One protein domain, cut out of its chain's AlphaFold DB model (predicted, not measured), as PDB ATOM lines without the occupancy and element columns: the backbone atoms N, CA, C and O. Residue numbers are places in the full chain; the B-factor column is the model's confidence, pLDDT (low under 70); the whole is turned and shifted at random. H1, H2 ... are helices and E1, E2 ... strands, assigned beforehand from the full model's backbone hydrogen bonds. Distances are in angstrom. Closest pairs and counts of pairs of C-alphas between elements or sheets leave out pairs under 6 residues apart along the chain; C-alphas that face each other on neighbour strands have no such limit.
ATOM      1  N   TRP A  68      90.449  68.017  88.851       93.75
ATOM      2  CA  TRP A  68      91.398  68.978  89.401       93.75
ATOM      3  C   TRP A  68      90.846  70.397  89.304       93.75
ATOM      4  O   TRP A  68      90.209  70.788  88.320       93.75
ATOM      5  N   SER A  69      91.130  71.186  90.333       94.62
ATOM      6  CA  SER A  69      90.739  72.594  90.398       94.62
ATOM      7  C   SER A  69      91.763  73.482  89.697       94.62
ATOM      8  O   SER A  69      92.932  73.119  89.616       94.62
ATOM      9  N   GLY A  70      91.341  74.647  89.205       94.94
ATOM     10  CA  GLY A  70      92.234  75.627  88.590       94.94
ATOM     11  C   GLY A  70      91.690  76.192  87.283       94.94
ATOM     12  O   GLY A  70      90.488  76.140  87.025       94.94
ATOM     13  N   GLU A  71      92.582  76.748  86.470       96.19
ATOM     14  CA  GLU A  71      92.240  77.486  85.260       96.19
ATOM     15  C   GLU A  71      93.012  76.968  84.042       96.19
ATOM     16  O   GLU A  71      94.193  76.619  84.113       96.19
ATOM     17  N   VAL A  72      92.325  76.953  82.898       97.69
ATOM     18  CA  VAL A  72      92.932  76.730  81.588       97.69
ATOM     19  C   VAL A  72      92.543  77.882  80.675       97.69
ATOM     20  O   VAL A  72      91.357  78.167  80.505       97.69
ATOM     21  N   LEU A  73      93.539  78.526  80.072       98.38
ATOM     22  CA  LEU A  73      93.360  79.664  79.178       98.38
ATOM     23  C   LEU A  73      93.886  79.334  77.783       98.38
ATOM     24  O   LEU A  73      95.054  78.986  77.633       98.38
ATOM     25  N   GLU A  74      93.056  79.523  76.761       97.62
ATOM     26  CA  GLU A  74      93.470  79.552  75.356       97.62
ATOM     27  C   GLU A  74      93.531  81.015  74.907       97.62
ATOM     28  O   GLU A  74      92.528  81.723  74.949       97.62
ATOM     29  N   ASN A  75      94.708  81.493  74.502       97.56
ATOM     30  CA  ASN A  75      94.946  82.882  74.104       97.56
ATOM     31  C   ASN A  75      94.444  83.896  75.156       97.56
ATOM     32  O   ASN A  75      93.880  84.936  74.820       97.56
ATOM     33  N   ASN A  76      94.672  83.585  76.439       96.62
ATOM     34  CA  ASN A  76      94.196  84.326  77.619       96.62
ATOM     35  C   ASN A  76      92.663  84.367  77.805       96.62
ATOM     36  O   ASN A  76      92.163  85.197  78.561       96.62
ATOM     37  N   VAL A  77      91.916  83.473  77.153       97.56
ATOM     38  CA  VAL A  77      90.467  83.314  77.338       97.56
ATOM     39  C   VAL A  77      90.180  81.988  78.049       97.56
ATOM     40  O   VAL A  77      90.701  80.958  77.613       97.56
ATOM     41  N   PRO A  78      89.347  81.968  79.109       97.50
ATOM     42  CA  PRO A  78      88.995  80.737  79.807       97.50
ATOM     43  C   PRO A  78      88.372  79.688  78.892       97.50
ATOM     44  O   PRO A  78      87.335  79.916  78.254       97.50
ATOM     45  N   VAL A  79      88.990  78.510  78.873       96.12
ATOM     46  CA  VAL A  79      88.460  77.337  78.185       96.12
ATOM     47  C   VAL A  79      87.180  76.886  78.887       96.12
ATOM     48  O   VAL A  79      87.098  76.830  80.111       96.12
ATOM     49  N   GLN A  80      86.154  76.581  78.096       92.69
ATOM     50  CA  GLN A  80      84.844  76.169  78.597       92.69
ATOM     51  C   GLN A  80      84.736  74.643  78.704       92.69
ATOM     52  O   GLN A  80      85.422  73.901  77.994       92.69
ATOM     53  N   ASN A  81      83.799  74.182  79.539       90.50
ATOM     54  CA  ASN A  81      83.476  72.762  79.744       90.50
ATOM     55  C   ASN A  81      84.678  71.916  80.199       90.50
ATOM     56  O   ASN A  81      84.865  70.788  79.737       90.50
ATOM     57  N   CYS A  82      85.506  72.477  81.080       92.81
ATOM     58  CA  CYS A  82      86.642  71.774  81.657       92.81
ATOM     59  C   CYS A  82      86.177  70.721  82.675       92.81
ATOM     60  O   CYS A  82      85.411  71.021  83.586       92.81
ATOM     61  N   VAL A  83      86.668  69.494  82.515       92.00
ATOM     62  CA  VAL A  83      86.517  68.366  83.447       92.00
ATOM     63  C   VAL A  83      87.803  68.162  84.256       92.00
ATOM     64  O   VAL A  83      87.736  67.719  85.396       92.00
ATOM     65  N   ASN A  84      88.968  68.498  83.682       94.12
ATOM     66  CA  ASN A  84      90.287  68.437  84.332       94.12
ATOM     67  C   ASN A  84      90.554  67.108  85.051       94.12
ATOM     68  O   ASN A  84      90.944  67.070  86.218       94.12
ATOM     69  N   LYS A  85      90.293  65.994  84.372       91.12
ATOM     70  CA  LYS A  85      90.355  64.666  84.976       91.12
ATOM     71  C   LYS A  85      91.695  64.005  84.706       91.12
ATOM     72  O   LYS A  85      92.088  63.864  83.548       91.12
ATOM     73  N   PHE A  86      92.365  63.579  85.769       88.69
ATOM     74  CA  PHE A  86      93.540  62.721  85.685       88.69
ATOM     75  C   PHE A  86      93.115  61.273  85.430       88.69
ATOM     76  O   PHE A  86      92.109  60.802  85.965       88.69
ATOM     77  N   TYR A  87      93.889  60.578  84.606       84.19
ATOM     78  CA  TYR A  87      93.702  59.169  84.305       84.19
ATOM     79  C   TYR A  87      94.989  58.405  84.601       84.19
ATOM     80  O   TYR A  87      96.003  58.580  83.926       84.19
ATOM     81  N   ASP A  88      94.909  57.539  85.611       75.19
ATOM     82  CA  ASP A  88      95.987  56.654  86.053       75.19
ATOM     83  C   ASP A  88      96.044  55.371  85.207       75.19
ATOM     84  O   ASP A  88      95.421  54.354  85.533       75.19
ATOM     85  N   ASN A  89      96.747  55.421  84.079       72.25
ATOM     86  CA  ASN A  89      97.020  54.258  83.236       72.25
ATOM     87  C   ASN A  89      98.520  54.162  82.908       72.25
ATOM     88  O   ASN A  89      99.325  54.952  83.395       72.25
ATOM     89  N   THR A  90      98.912  53.198  82.072       68.06
ATOM     90  CA  THR A  90     100.322  53.016  81.661       68.06
ATOM     91  C   THR A  90     100.953  54.258  81.010       68.06
ATOM     92  O   THR A  90     102.177  54.375  80.975       68.06
ATOM     93  N   SER A  91     100.146  55.199  80.512       79.00
ATOM     94  CA  SER A  91     100.592  56.477  79.954       79.00
ATOM     95  C   SER A  91      99.712  57.609  80.498       79.00
ATOM     96  O   SER A  91      98.797  58.067  79.802       79.00
ATOM     97  N   PRO A  92      99.943  58.037  81.756       84.88
ATOM     98  CA  PRO A  92      99.004  58.882  82.478       84.88
ATOM     99  C   PRO A  92      98.776  60.199  81.746       84.88
ATOM    100  O   PRO A  92      99.692  60.760  81.131       84.88
ATOM    101  N   TYR A  93      97.550  60.704  81.815       91.25
ATOM    102  CA  TYR A  93      97.152  61.928  81.130       91.25
ATOM    103  C   TYR A  93      96.114  62.718  81.924       91.25
ATOM    104  O   TYR A  93      95.401  62.172  82.765       91.25
ATOM    105  N   ILE A  94      96.012  64.012  81.623       93.38
ATOM    106  CA  ILE A  94      94.950  64.887  82.118       93.38
ATOM    107  C   ILE A  94      94.074  65.289  80.936       93.38
ATOM    108  O   ILE A  94      94.541  65.924  79.989       93.38
ATOM    109  N   ALA A  95      92.798  64.920  80.986       94.62
ATOM    110  CA  ALA A  95      91.797  65.416  80.053       94.62
ATOM    111  C   ALA A  95      91.203  66.713  80.604       94.62
ATOM    112  O   ALA A  95      90.490  66.699  81.609       94.62
ATOM    113  N   ILE A  96      91.482  67.832  79.941       96.44
ATOM    114  CA  ILE A  96      90.887  69.125  80.287       96.44
ATOM    115  C   ILE A  96      89.462  69.156  79.748       96.44
ATOM    116  O   ILE A  96      88.527  69.357  80.510       96.44
ATOM    117  N   ASN A  97      89.275  68.869  78.461       94.88
ATOM    118  CA  ASN A  97      87.972  68.657  77.833       94.88
ATOM    119  C   ASN A  97      88.135  67.727  76.612       94.88
ATOM    120  O   ASN A  97      89.186  67.114  76.431       94.88
ATOM    121  N   LYS A  98      87.109  67.609  75.758       93.75
ATOM    122  CA  LYS A  98      87.168  66.760  74.551       93.75
ATOM    123  C   LYS A  98      88.236  67.182  73.530       93.75
ATOM    124  O   LYS A  98      88.636  66.367  72.707       93.75
ATOM    125  N   ASP A  99      88.647  68.448  73.555       95.62
ATOM    126  CA  ASP A  99      89.547  69.042  72.569       95.62
ATOM    127  C   ASP A  99      90.975  69.173  73.102       95.62
ATOM    128  O   ASP A  99      91.887  69.325  72.297       95.62
ATOM    129  N   ILE A 100      91.184  69.117  74.421       97.50
ATOM    130  CA  ILE A 100      92.478  69.353  75.064       97.50
ATOM    131  C   ILE A 100      92.802  68.205  76.023       97.50
ATOM    132  O   ILE A 100      92.162  68.045  77.067       97.50
ATOM    133  N   ILE A 101      93.835  67.434  75.685       96.56
ATOM    134  CA  ILE A 101      94.349  66.334  76.508       96.56
ATOM    135  C   ILE A 101      95.862  66.481  76.637       96.56
ATOM    136  O   ILE A 101      96.568  66.590  75.636       96.56
ATOM    137  N   LEU A 102      96.369  66.446  77.866       95.69
ATOM    138  CA  LEU A 102      97.798  66.471  78.148       95.69
ATOM    139  C   LEU A 102      98.270  65.080  78.570       95.69
ATOM    140  O   LEU A 102      98.009  64.637  79.685       95.69
ATOM    141  N   SER A 103      98.982  64.393  77.681       93.62
ATOM    142  CA  SER A 103      99.661  63.134  77.986       93.62
ATOM    143  C   SER A 103     100.935  63.423  78.779       93.62
ATOM    144  O   SER A 103     101.891  63.977  78.233       93.62
ATOM    145  N   LEU A 104     100.974  62.995  80.041       90.31
ATOM    146  CA  LEU A 104     102.085  63.240  80.961       90.31
ATOM    147  C   LEU A 104     103.270  62.314  80.677       90.31
ATOM    148  O   LEU A 104     104.402  62.784  80.616       90.31
ATOM    149  N   GLY A 105     103.013  61.023  80.433       84.31
ATOM    150  CA  GLY A 105     104.074  60.031  80.201       84.31
ATOM    151  C   GLY A 105     104.886  60.306  78.933       84.31
ATOM    152  O   GLY A 105     106.109  60.397  78.972       84.31
ATOM    153  N   ASN A 106     104.196  60.516  77.809       87.44
ATOM    154  CA  ASN A 106     104.840  60.771  76.514       87.44
ATOM    155  C   ASN A 106     105.090  62.261  76.224       87.44
ATOM    156  O   ASN A 106     105.530  62.586  75.126       87.44
ATOM    157  N   LYS A 107     104.769  63.155  77.170       91.69
ATOM    158  CA  LYS A 107     104.887  64.618  77.041       91.69
ATOM    159  C   LYS A 107     104.309  65.155  75.722       91.69
ATOM    160  O   LYS A 107     104.985  65.811  74.933       91.69
ATOM    161  N   ARG A 108     103.026  64.863  75.489       95.38
ATOM    162  CA  ARG A 108     102.279  65.308  74.301       95.38
ATOM    163  C   ARG A 108     101.051  66.110  74.683       95.38
ATOM    164  O   ARG A 108     100.318  65.726  75.592       95.38
ATOM    165  N   LEU A 109     100.789  67.165  73.925       96.94
ATOM    166  CA  LEU A 109      99.530  67.895  73.941       96.94
ATOM    167  C   LEU A 109      98.688  67.442  72.750       96.94
ATOM    168  O   LEU A 109      99.106  67.557  71.601       96.94
ATOM    169  N   ILE A 110      97.488  66.944  73.022       97.12
ATOM    170  CA  ILE A 110      96.455  66.739  72.014       97.12
ATOM    171  C   ILE A 110      95.559  67.970  72.050       97.12
ATOM    172  O   ILE A 110      94.963  68.267  73.084       97.12
ATOM    173  N   TYR A 111      95.471  68.672  70.927       97.38
ATOM    174  CA  TYR A 111      94.645  69.858  70.755       97.38
ATOM    175  C   TYR A 111      93.808  69.726  69.476       97.38
ATOM    176  O   TYR A 111      94.362  69.612  68.380       97.38
ATOM    177  N   LYS A 112      92.474  69.700  69.605       95.75
ATOM    178  CA  LYS A 112      91.501  69.533  68.502       95.75
ATOM    179  C   LYS A 112      91.897  68.396  67.544       95.75
ATOM    180  O   LYS A 112      91.990  68.584  66.329       95.75
ATOM    181  N   ASN A 113      92.169  67.220  68.116       93.56
ATOM    182  CA  ASN A 113      92.623  65.993  67.439       93.56
ATOM    183  C   ASN A 113      94.004  66.057  66.749       93.56
ATOM    184  O   ASN A 113      94.382  65.106  66.069       93.56
ATOM    185  N   SER A 114      94.775  67.133  66.926       95.94
ATOM    186  CA  SER A 114      96.177  67.223  66.487       95.94
ATOM    187  C   SER A 114      97.125  67.015  67.665       95.94
ATOM    188  O   SER A 114      96.798  67.399  68.784       95.94
ATOM    189  N   GLN A 115      98.285  66.399  67.429       95.88
ATOM    190  CA  GLN A 115      99.278  66.127  68.473       95.88
ATOM    191  C   GLN A 115     100.482  67.054  68.335       95.88
ATOM    192  O   GLN A 115     100.984  67.260  67.231       95.88
ATOM    193  N   PHE A 116     100.958  67.552  69.468       96.25
ATOM    194  CA  PHE A 116     102.117  68.422  69.584       96.25
ATOM    195  C   PHE A 116     103.056  67.853  70.642       96.25
ATOM    196  O   PHE A 116     102.621  67.528  71.751       96.25
ATOM    197  N   ASP A 117     104.338  67.744  70.310       93.94
ATOM    198  CA  ASP A 117     105.357  67.445  71.307       93.94
ATOM    199  C   ASP A 117     105.541  68.674  72.203       93.94
ATOM    200  O   ASP A 117     105.662  69.804  71.722       93.94
ATOM    201  N   VAL A 118     105.529  68.457  73.515       92.75
ATOM    202  CA  VAL A 118     105.651  69.526  74.507       92.75
ATOM    203  C   VAL A 118     106.725  69.183  75.528       92.75
ATOM    204  O   VAL A 118     107.014  68.022  75.801       92.75
ATOM    205  N   VAL A 119     107.319  70.210  76.127       88.38
ATOM    206  CA  VAL A 119     108.314  70.045  77.188       88.38
ATOM    207  C   VAL A 119     107.771  70.690  78.450       88.38
ATOM    208  O   VAL A 119     107.550  71.894  78.493       88.38
ATOM    209  N   PHE A 120     107.554  69.876  79.478       90.56
ATOM    210  CA  PHE A 120     107.186  70.337  80.811       90.56
ATOM    211  C   PHE A 120     107.630  69.329  81.874       90.56
ATOM    212  O   PHE A 120     108.012  68.191  81.560       90.56
ATOM    213  N   ASN A 121     107.595  69.760  83.136       85.50
ATOM    214  CA  ASN A 121     107.859  68.893  84.275       85.50
ATOM    215  C   ASN A 121     106.605  68.072  84.616       85.50
ATOM    216  O   ASN A 121     105.771  68.486  85.417       85.50
ATOM    217  N   SER A 122     106.468  66.908  83.983       87.44
ATOM    218  CA  SER A 122     105.380  65.974  84.267       87.44
ATOM    219  C   SER A 122     105.462  65.379  85.674       87.44
ATOM    220  O   SER A 122     104.427  65.015  86.218       87.44
ATOM    221  N   GLU A 123     106.651  65.288  86.278       86.19
ATOM    222  CA  GLU A 123     106.832  64.694  87.610       86.19
ATOM    223  C   GLU A 123     106.188  65.542  88.706       86.19
ATOM    224  O   GLU A 123     105.606  64.984  89.628       86.19
ATOM    225  N   GLU A 124     106.217  66.870  88.581       86.56
ATOM    226  CA  GLU A 124     105.541  67.772  89.524       86.56
ATOM    227  C   GLU A 124     104.024  67.535  89.533       86.56
ATOM    228  O   GLU A 124     103.412  67.379  90.590       86.56
ATOM    229  N   ALA A 125     103.422  67.404  88.348       87.06
ATOM    230  CA  ALA A 125     102.007  67.070  88.233       87.06
ATOM    231  C   ALA A 125     101.725  65.688  88.827       87.06
ATOM    232  O   ALA A 125     100.802  65.529  89.614       87.06
ATOM    233  N   ILE A 126     102.541  64.699  88.481       83.38
ATOM    234  CA  ILE A 126     102.339  63.299  88.850       83.38
ATOM    235  C   ILE A 126     102.536  63.047  90.357       83.38
ATOM    236  O   ILE A 126     101.756  62.308  90.954       83.38
ATOM    237  N   ASN A 127     103.555  63.646  90.974       82.19
ATOM    238  CA  ASN A 127     103.947  63.348  92.355       82.19
ATOM    239  C   ASN A 127     103.363  64.340  93.365       82.19
ATOM    240  O   ASN A 127     103.071  63.954  94.494       82.19
ATOM    241  N   ASN A 128     103.182  65.602  92.966       85.69
ATOM    242  CA  ASN A 128     102.766  66.683  93.864       85.69
ATOM    243  C   ASN A 128     101.373  67.232  93.527       85.69
ATOM    244  O   ASN A 128     100.869  68.120  94.217       85.69
ATOM    245  N   GLY A 129     100.729  66.711  92.478       89.38
ATOM    246  CA  GLY A 129      99.386  67.127  92.088       89.38
ATOM    247  C   GLY A 129      99.323  68.574  91.605       89.38
ATOM    248  O   GLY A 129      98.283  69.204  91.752       89.38
ATOM    249  N   ASN A 130     100.417  69.125  91.073       92.31
ATOM    250  CA  ASN A 130     100.494  70.516  90.633       92.31
ATOM    251  C   ASN A 130     100.942  70.595  89.167       92.31
ATOM    252  O   ASN A 130     102.035  70.159  88.813       92.31
ATOM    253  N   LEU A 131     100.101  71.154  88.300       94.31
ATOM    254  CA  LEU A 131     100.398  71.345  86.885       94.31
ATOM    255  C   LEU A 131     100.330  72.830  86.538       94.31
ATOM    256  O   LEU A 131      99.245  73.380  86.388       94.31
ATOM    257  N   GLN A 132     101.492  73.444  86.329       95.75
ATOM    258  CA  GLN A 132     101.620  74.825  85.864       95.75
ATOM    259  C   GLN A 132     102.482  74.865  84.609       95.75
ATOM    260  O   GLN A 132     103.699  74.685  84.672       95.75
ATOM    261  N   VAL A 133     101.844  75.050  83.455       96.00
ATOM    262  CA  VAL A 133     102.507  74.997  82.147       96.00
ATOM    263  C   VAL A 133     101.930  76.019  81.179       96.00
ATOM    264  O   VAL A 133     100.751  76.368  81.236       96.00
ATOM    265  N   GLU A 134     102.771  76.465  80.254       96.88
ATOM    266  CA  GLU A 134     102.391  77.329  79.145       96.88
ATOM    267  C   GLU A 134     102.980  76.774  77.847       96.88
ATOM    268  O   GLU A 134     104.180  76.513  77.753       96.88
ATOM    269  N   PHE A 135     102.127  76.587  76.843       96.69
ATOM    270  CA  PHE A 135     102.498  76.069  75.533       96.69
ATOM    271  C   PHE A 135     102.204  77.102  74.456       96.69
ATOM    272  O   PHE A 135     101.143  77.719  74.445       96.69
ATOM    273  N   ASN A 136     103.131  77.245  73.514       96.25
ATOM    274  CA  ASN A 136     102.965  78.073  72.329       96.25
ATOM    275  C   ASN A 136     103.183  77.195  71.098       96.25
ATOM    276  O   ASN A 136     104.254  76.608  70.947       96.25
ATOM    277  N   PHE A 137     102.171  77.077  70.240       95.56
ATOM    278  CA  PHE A 137     102.221  76.225  69.052       95.56
ATOM    279  C   PHE A 137     101.342  76.776  67.922       95.56
ATOM    280  O   PHE A 137     100.542  77.687  68.120       95.56
ATOM    281  N   MET A 138     101.504  76.223  66.719       95.25
ATOM    282  CA  MET A 138     100.695  76.571  65.549       95.25
ATOM    283  C   MET A 138      99.627  75.504  65.312       95.25
ATOM    284  O   MET A 138      99.957  74.330  65.163       95.25
ATOM    285  N   TYR A 139      98.358  75.903  65.215       94.88
ATOM    286  CA  TYR A 139      97.269  75.041  64.753       94.88
ATOM    287  C   TYR A 139      96.799  75.519  63.375       94.88
ATOM    288  O   TYR A 139      96.118  76.539  63.240       94.88
ATOM    289  N   GLY A 140      97.230  74.811  62.327       91.75
ATOM    290  CA  GLY A 140      97.163  75.329  60.961       91.75
ATOM    291  C   GLY A 140      98.030  76.583  60.831       91.75
ATOM    292  O   GLY A 140      99.232  76.538  61.078       91.75
ATOM    293  N   THR A 141      97.418  77.712  60.477       93.44
ATOM    294  CA  THR A 141      98.087  79.022  60.388       93.44
ATOM    295  C   THR A 141      97.891  79.896  61.626       93.44
ATOM    296  O   THR A 141      98.395  81.015  61.657       93.44
ATOM    297  N   ASN A 142      97.152  79.424  62.635       95.56
ATOM    298  CA  ASN A 142      96.812  80.225  63.806       95.56
ATOM    299  C   ASN A 142      97.786  79.940  64.958       95.56
ATOM    300  O   ASN A 142      97.935  78.771  65.331       95.56
ATOM    301  N   PRO A 143      98.423  80.968  65.543       96.50
ATOM    302  CA  PRO A 143      99.161  80.798  66.783       96.50
ATOM    303  C   PRO A 143      98.188  80.526  67.934       96.50
ATOM    304  O   PRO A 143      97.134  81.157  68.048       96.50
ATOM    305  N   VAL A 144      98.558  79.581  68.790       97.56
ATOM    306  CA  VAL A 144      97.815  79.209  69.990       97.56
ATOM    307  C   VAL A 144      98.757  79.282  71.185       97.56
ATOM    308  O   VAL A 144      99.803  78.634  71.204       97.56
ATOM    309  N   ASN A 145      98.361  80.067  72.181       97.94
ATOM    310  CA  ASN A 145      98.932  80.078  73.519       97.94
ATOM    311  C   ASN A 145      97.980  79.330  74.457       97.94
ATOM    312  O   ASN A 145      96.817  79.707  74.573       97.94
ATOM    313  N   LEU A 146      98.451  78.278  75.116       98.12
ATOM    314  CA  LEU A 146      97.663  77.503  76.068       98.12
ATOM    315  C   LEU A 146      98.344  77.537  77.434       98.12
ATOM    316  O   LEU A 146      99.441  77.004  77.582       98.12
ATOM    317  N   LYS A 147      97.686  78.132  78.429       98.12
ATOM    318  CA  LYS A 147      98.135  78.145  79.827       98.12
ATOM    319  C   LYS A 147      97.270  77.200  80.639       98.12
ATOM    320  O   LYS A 147      96.046  77.280  80.569       98.12
ATOM    321  N   ILE A 148      97.896  76.318  81.403       97.50
ATOM    322  CA  ILE A 148      97.223  75.351  82.270       97.50
ATOM    323  C   ILE A 148      97.795  75.529  83.672       97.50
ATOM    324  O   ILE A 148      99.000  75.379  83.866       97.50
ATOM    325  N   ASN A 149      96.927  75.842  84.629       97.12
ATOM    326  CA  ASN A 149      97.243  75.907  86.049       97.12
ATOM    327  C   ASN A 149      96.214  75.073  86.811       97.12
ATOM    328  O   ASN A 149      95.095  75.533  87.030       97.12
ATOM    329  N   LEU A 150      96.572  73.839  87.160       96.25
ATOM    330  CA  LEU A 150      95.687  72.879  87.812       96.25
ATOM    331  C   LEU A 150      96.326  72.310  89.077       96.25
ATOM    332  O   LEU A 150      97.510  71.985  89.093       96.25
ATOM    333  N   GLN A 151      95.499  72.109  90.097       94.94
ATOM    334  CA  GLN A 151      95.864  71.509  91.372       94.94
ATOM    335  C   GLN A 151      94.928  70.336  91.685       94.94
ATOM    336  O   GLN A 151      93.697  70.472  91.663       94.94
ATOM    337  N   ALA A 152      95.524  69.190  92.004       92.12
ATOM    338  CA  ALA A 152      94.831  68.005  92.472       92.12
ATOM    339  C   ALA A 152      94.158  68.272  93.828       92.12
ATOM    340  O   ALA A 152      94.709  68.994  94.666       92.12
ATOM    341  N   PRO A 153      92.980  67.685  94.078       90.62
ATOM    342  CA  PRO A 153      92.283  67.889  95.335       90.62
ATOM    343  C   PRO A 153      93.030  67.212  96.490       90.62
ATOM    344  O   PRO A 153      93.360  66.026  96.435       90.62
TER     345      PRO A 153
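This is residues 68 to 153 of the 271 residues of an uncharacterized protein of Bacteroidetes bacterium HGW-Bacteroidetes-7 (UniProt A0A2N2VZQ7). Two antiparallel sheets stand partly face to face with their strands crossed: a meander of five short strands, E2 E3 E4 E5 E6, covers part of one face of a three-strand sheet whose long hairpin, E7 and E8, makes the longest axis. E1 is at the edge of the long sheet, beside E8, and the one helix, H1, is beside E7 towards the end away from the hairpin's turn. The printed part has 86 residues with eight named strands and one named helix, in the order E1 E2 E3 E4 E5 E6 H1 E7 E8, and its class is mostly strand. The sheets run E2 - E3 - E4 - E5 - E6 and E1 - E8 - E7. The whole is compact, with a radius of gyration of the C-alphas of 11.9 A, and only just elongated, with spans of 36 by 24 by 20 A.

The largest sheet is a meander, each strand the antiparallel neighbour of the one before: E2, residues 85 to 87, E3, residues 93 to 95, E4, residues 100 to 103, E5, residues 108 to 111, and E6, residues 114 to 117. From edge to edge its strands' lines turn by 70 degrees. Within hydrogen-bond range are N 85 and O 95, 2.9 A, between E2 and E3; N 94 and O 102, 2.9 A, between E3 and E4; N 103 and O 108, 2.8 A, between E4 and E5; and N 111 and O 114, 2.8 A, between E5 and E6. The second sheet, twisted, has E8, residues 142 to 151, as its inner strand and E1, residues 69 to 74, and E7, residues 130 to 139, at its edges. N 71 and O 149, 2.8 A, pair E1 with E8, and N 135 and O 146, 2.8 A, pair E7 with E8, a hairpin. The closest C-alphas of E6 and E7 are those of Phe 116 and Phe 137, 7.8 A apart. E4 is apart from E7 and from E8. H1, residues 122 to 128, is on the second sheet at a height of 4.1 A, only just above the sheet's level, and over none of its strands; its closest C-alpha to E7 is that of Ala 125, 4.8 A from Leu 131. It only grazes the five-strand sheet. Every O i to N i+4 pair in H1 is within hydrogen-bond range.

E1 begins at C-alpha 69, (90.739, 72.594, 90.398), and is 16.8 A long. Residues 73 to 74 of E1 pair with residues 77 to 78, antiparallel. H1 is 10.0 A long. E7, 26.5 A, bends by 56 degrees at residue 136. E8, 28.9 A, ends at C-alpha 151, (95.864, 71.509, 91.372).

The C-alphas of Thr 141 and Pro 153, the two farthest apart, are 37.1 A apart. The printed part has no cut and no long link. The mean pLDDT of the printed part is 92.5, and residue 90 is under 70.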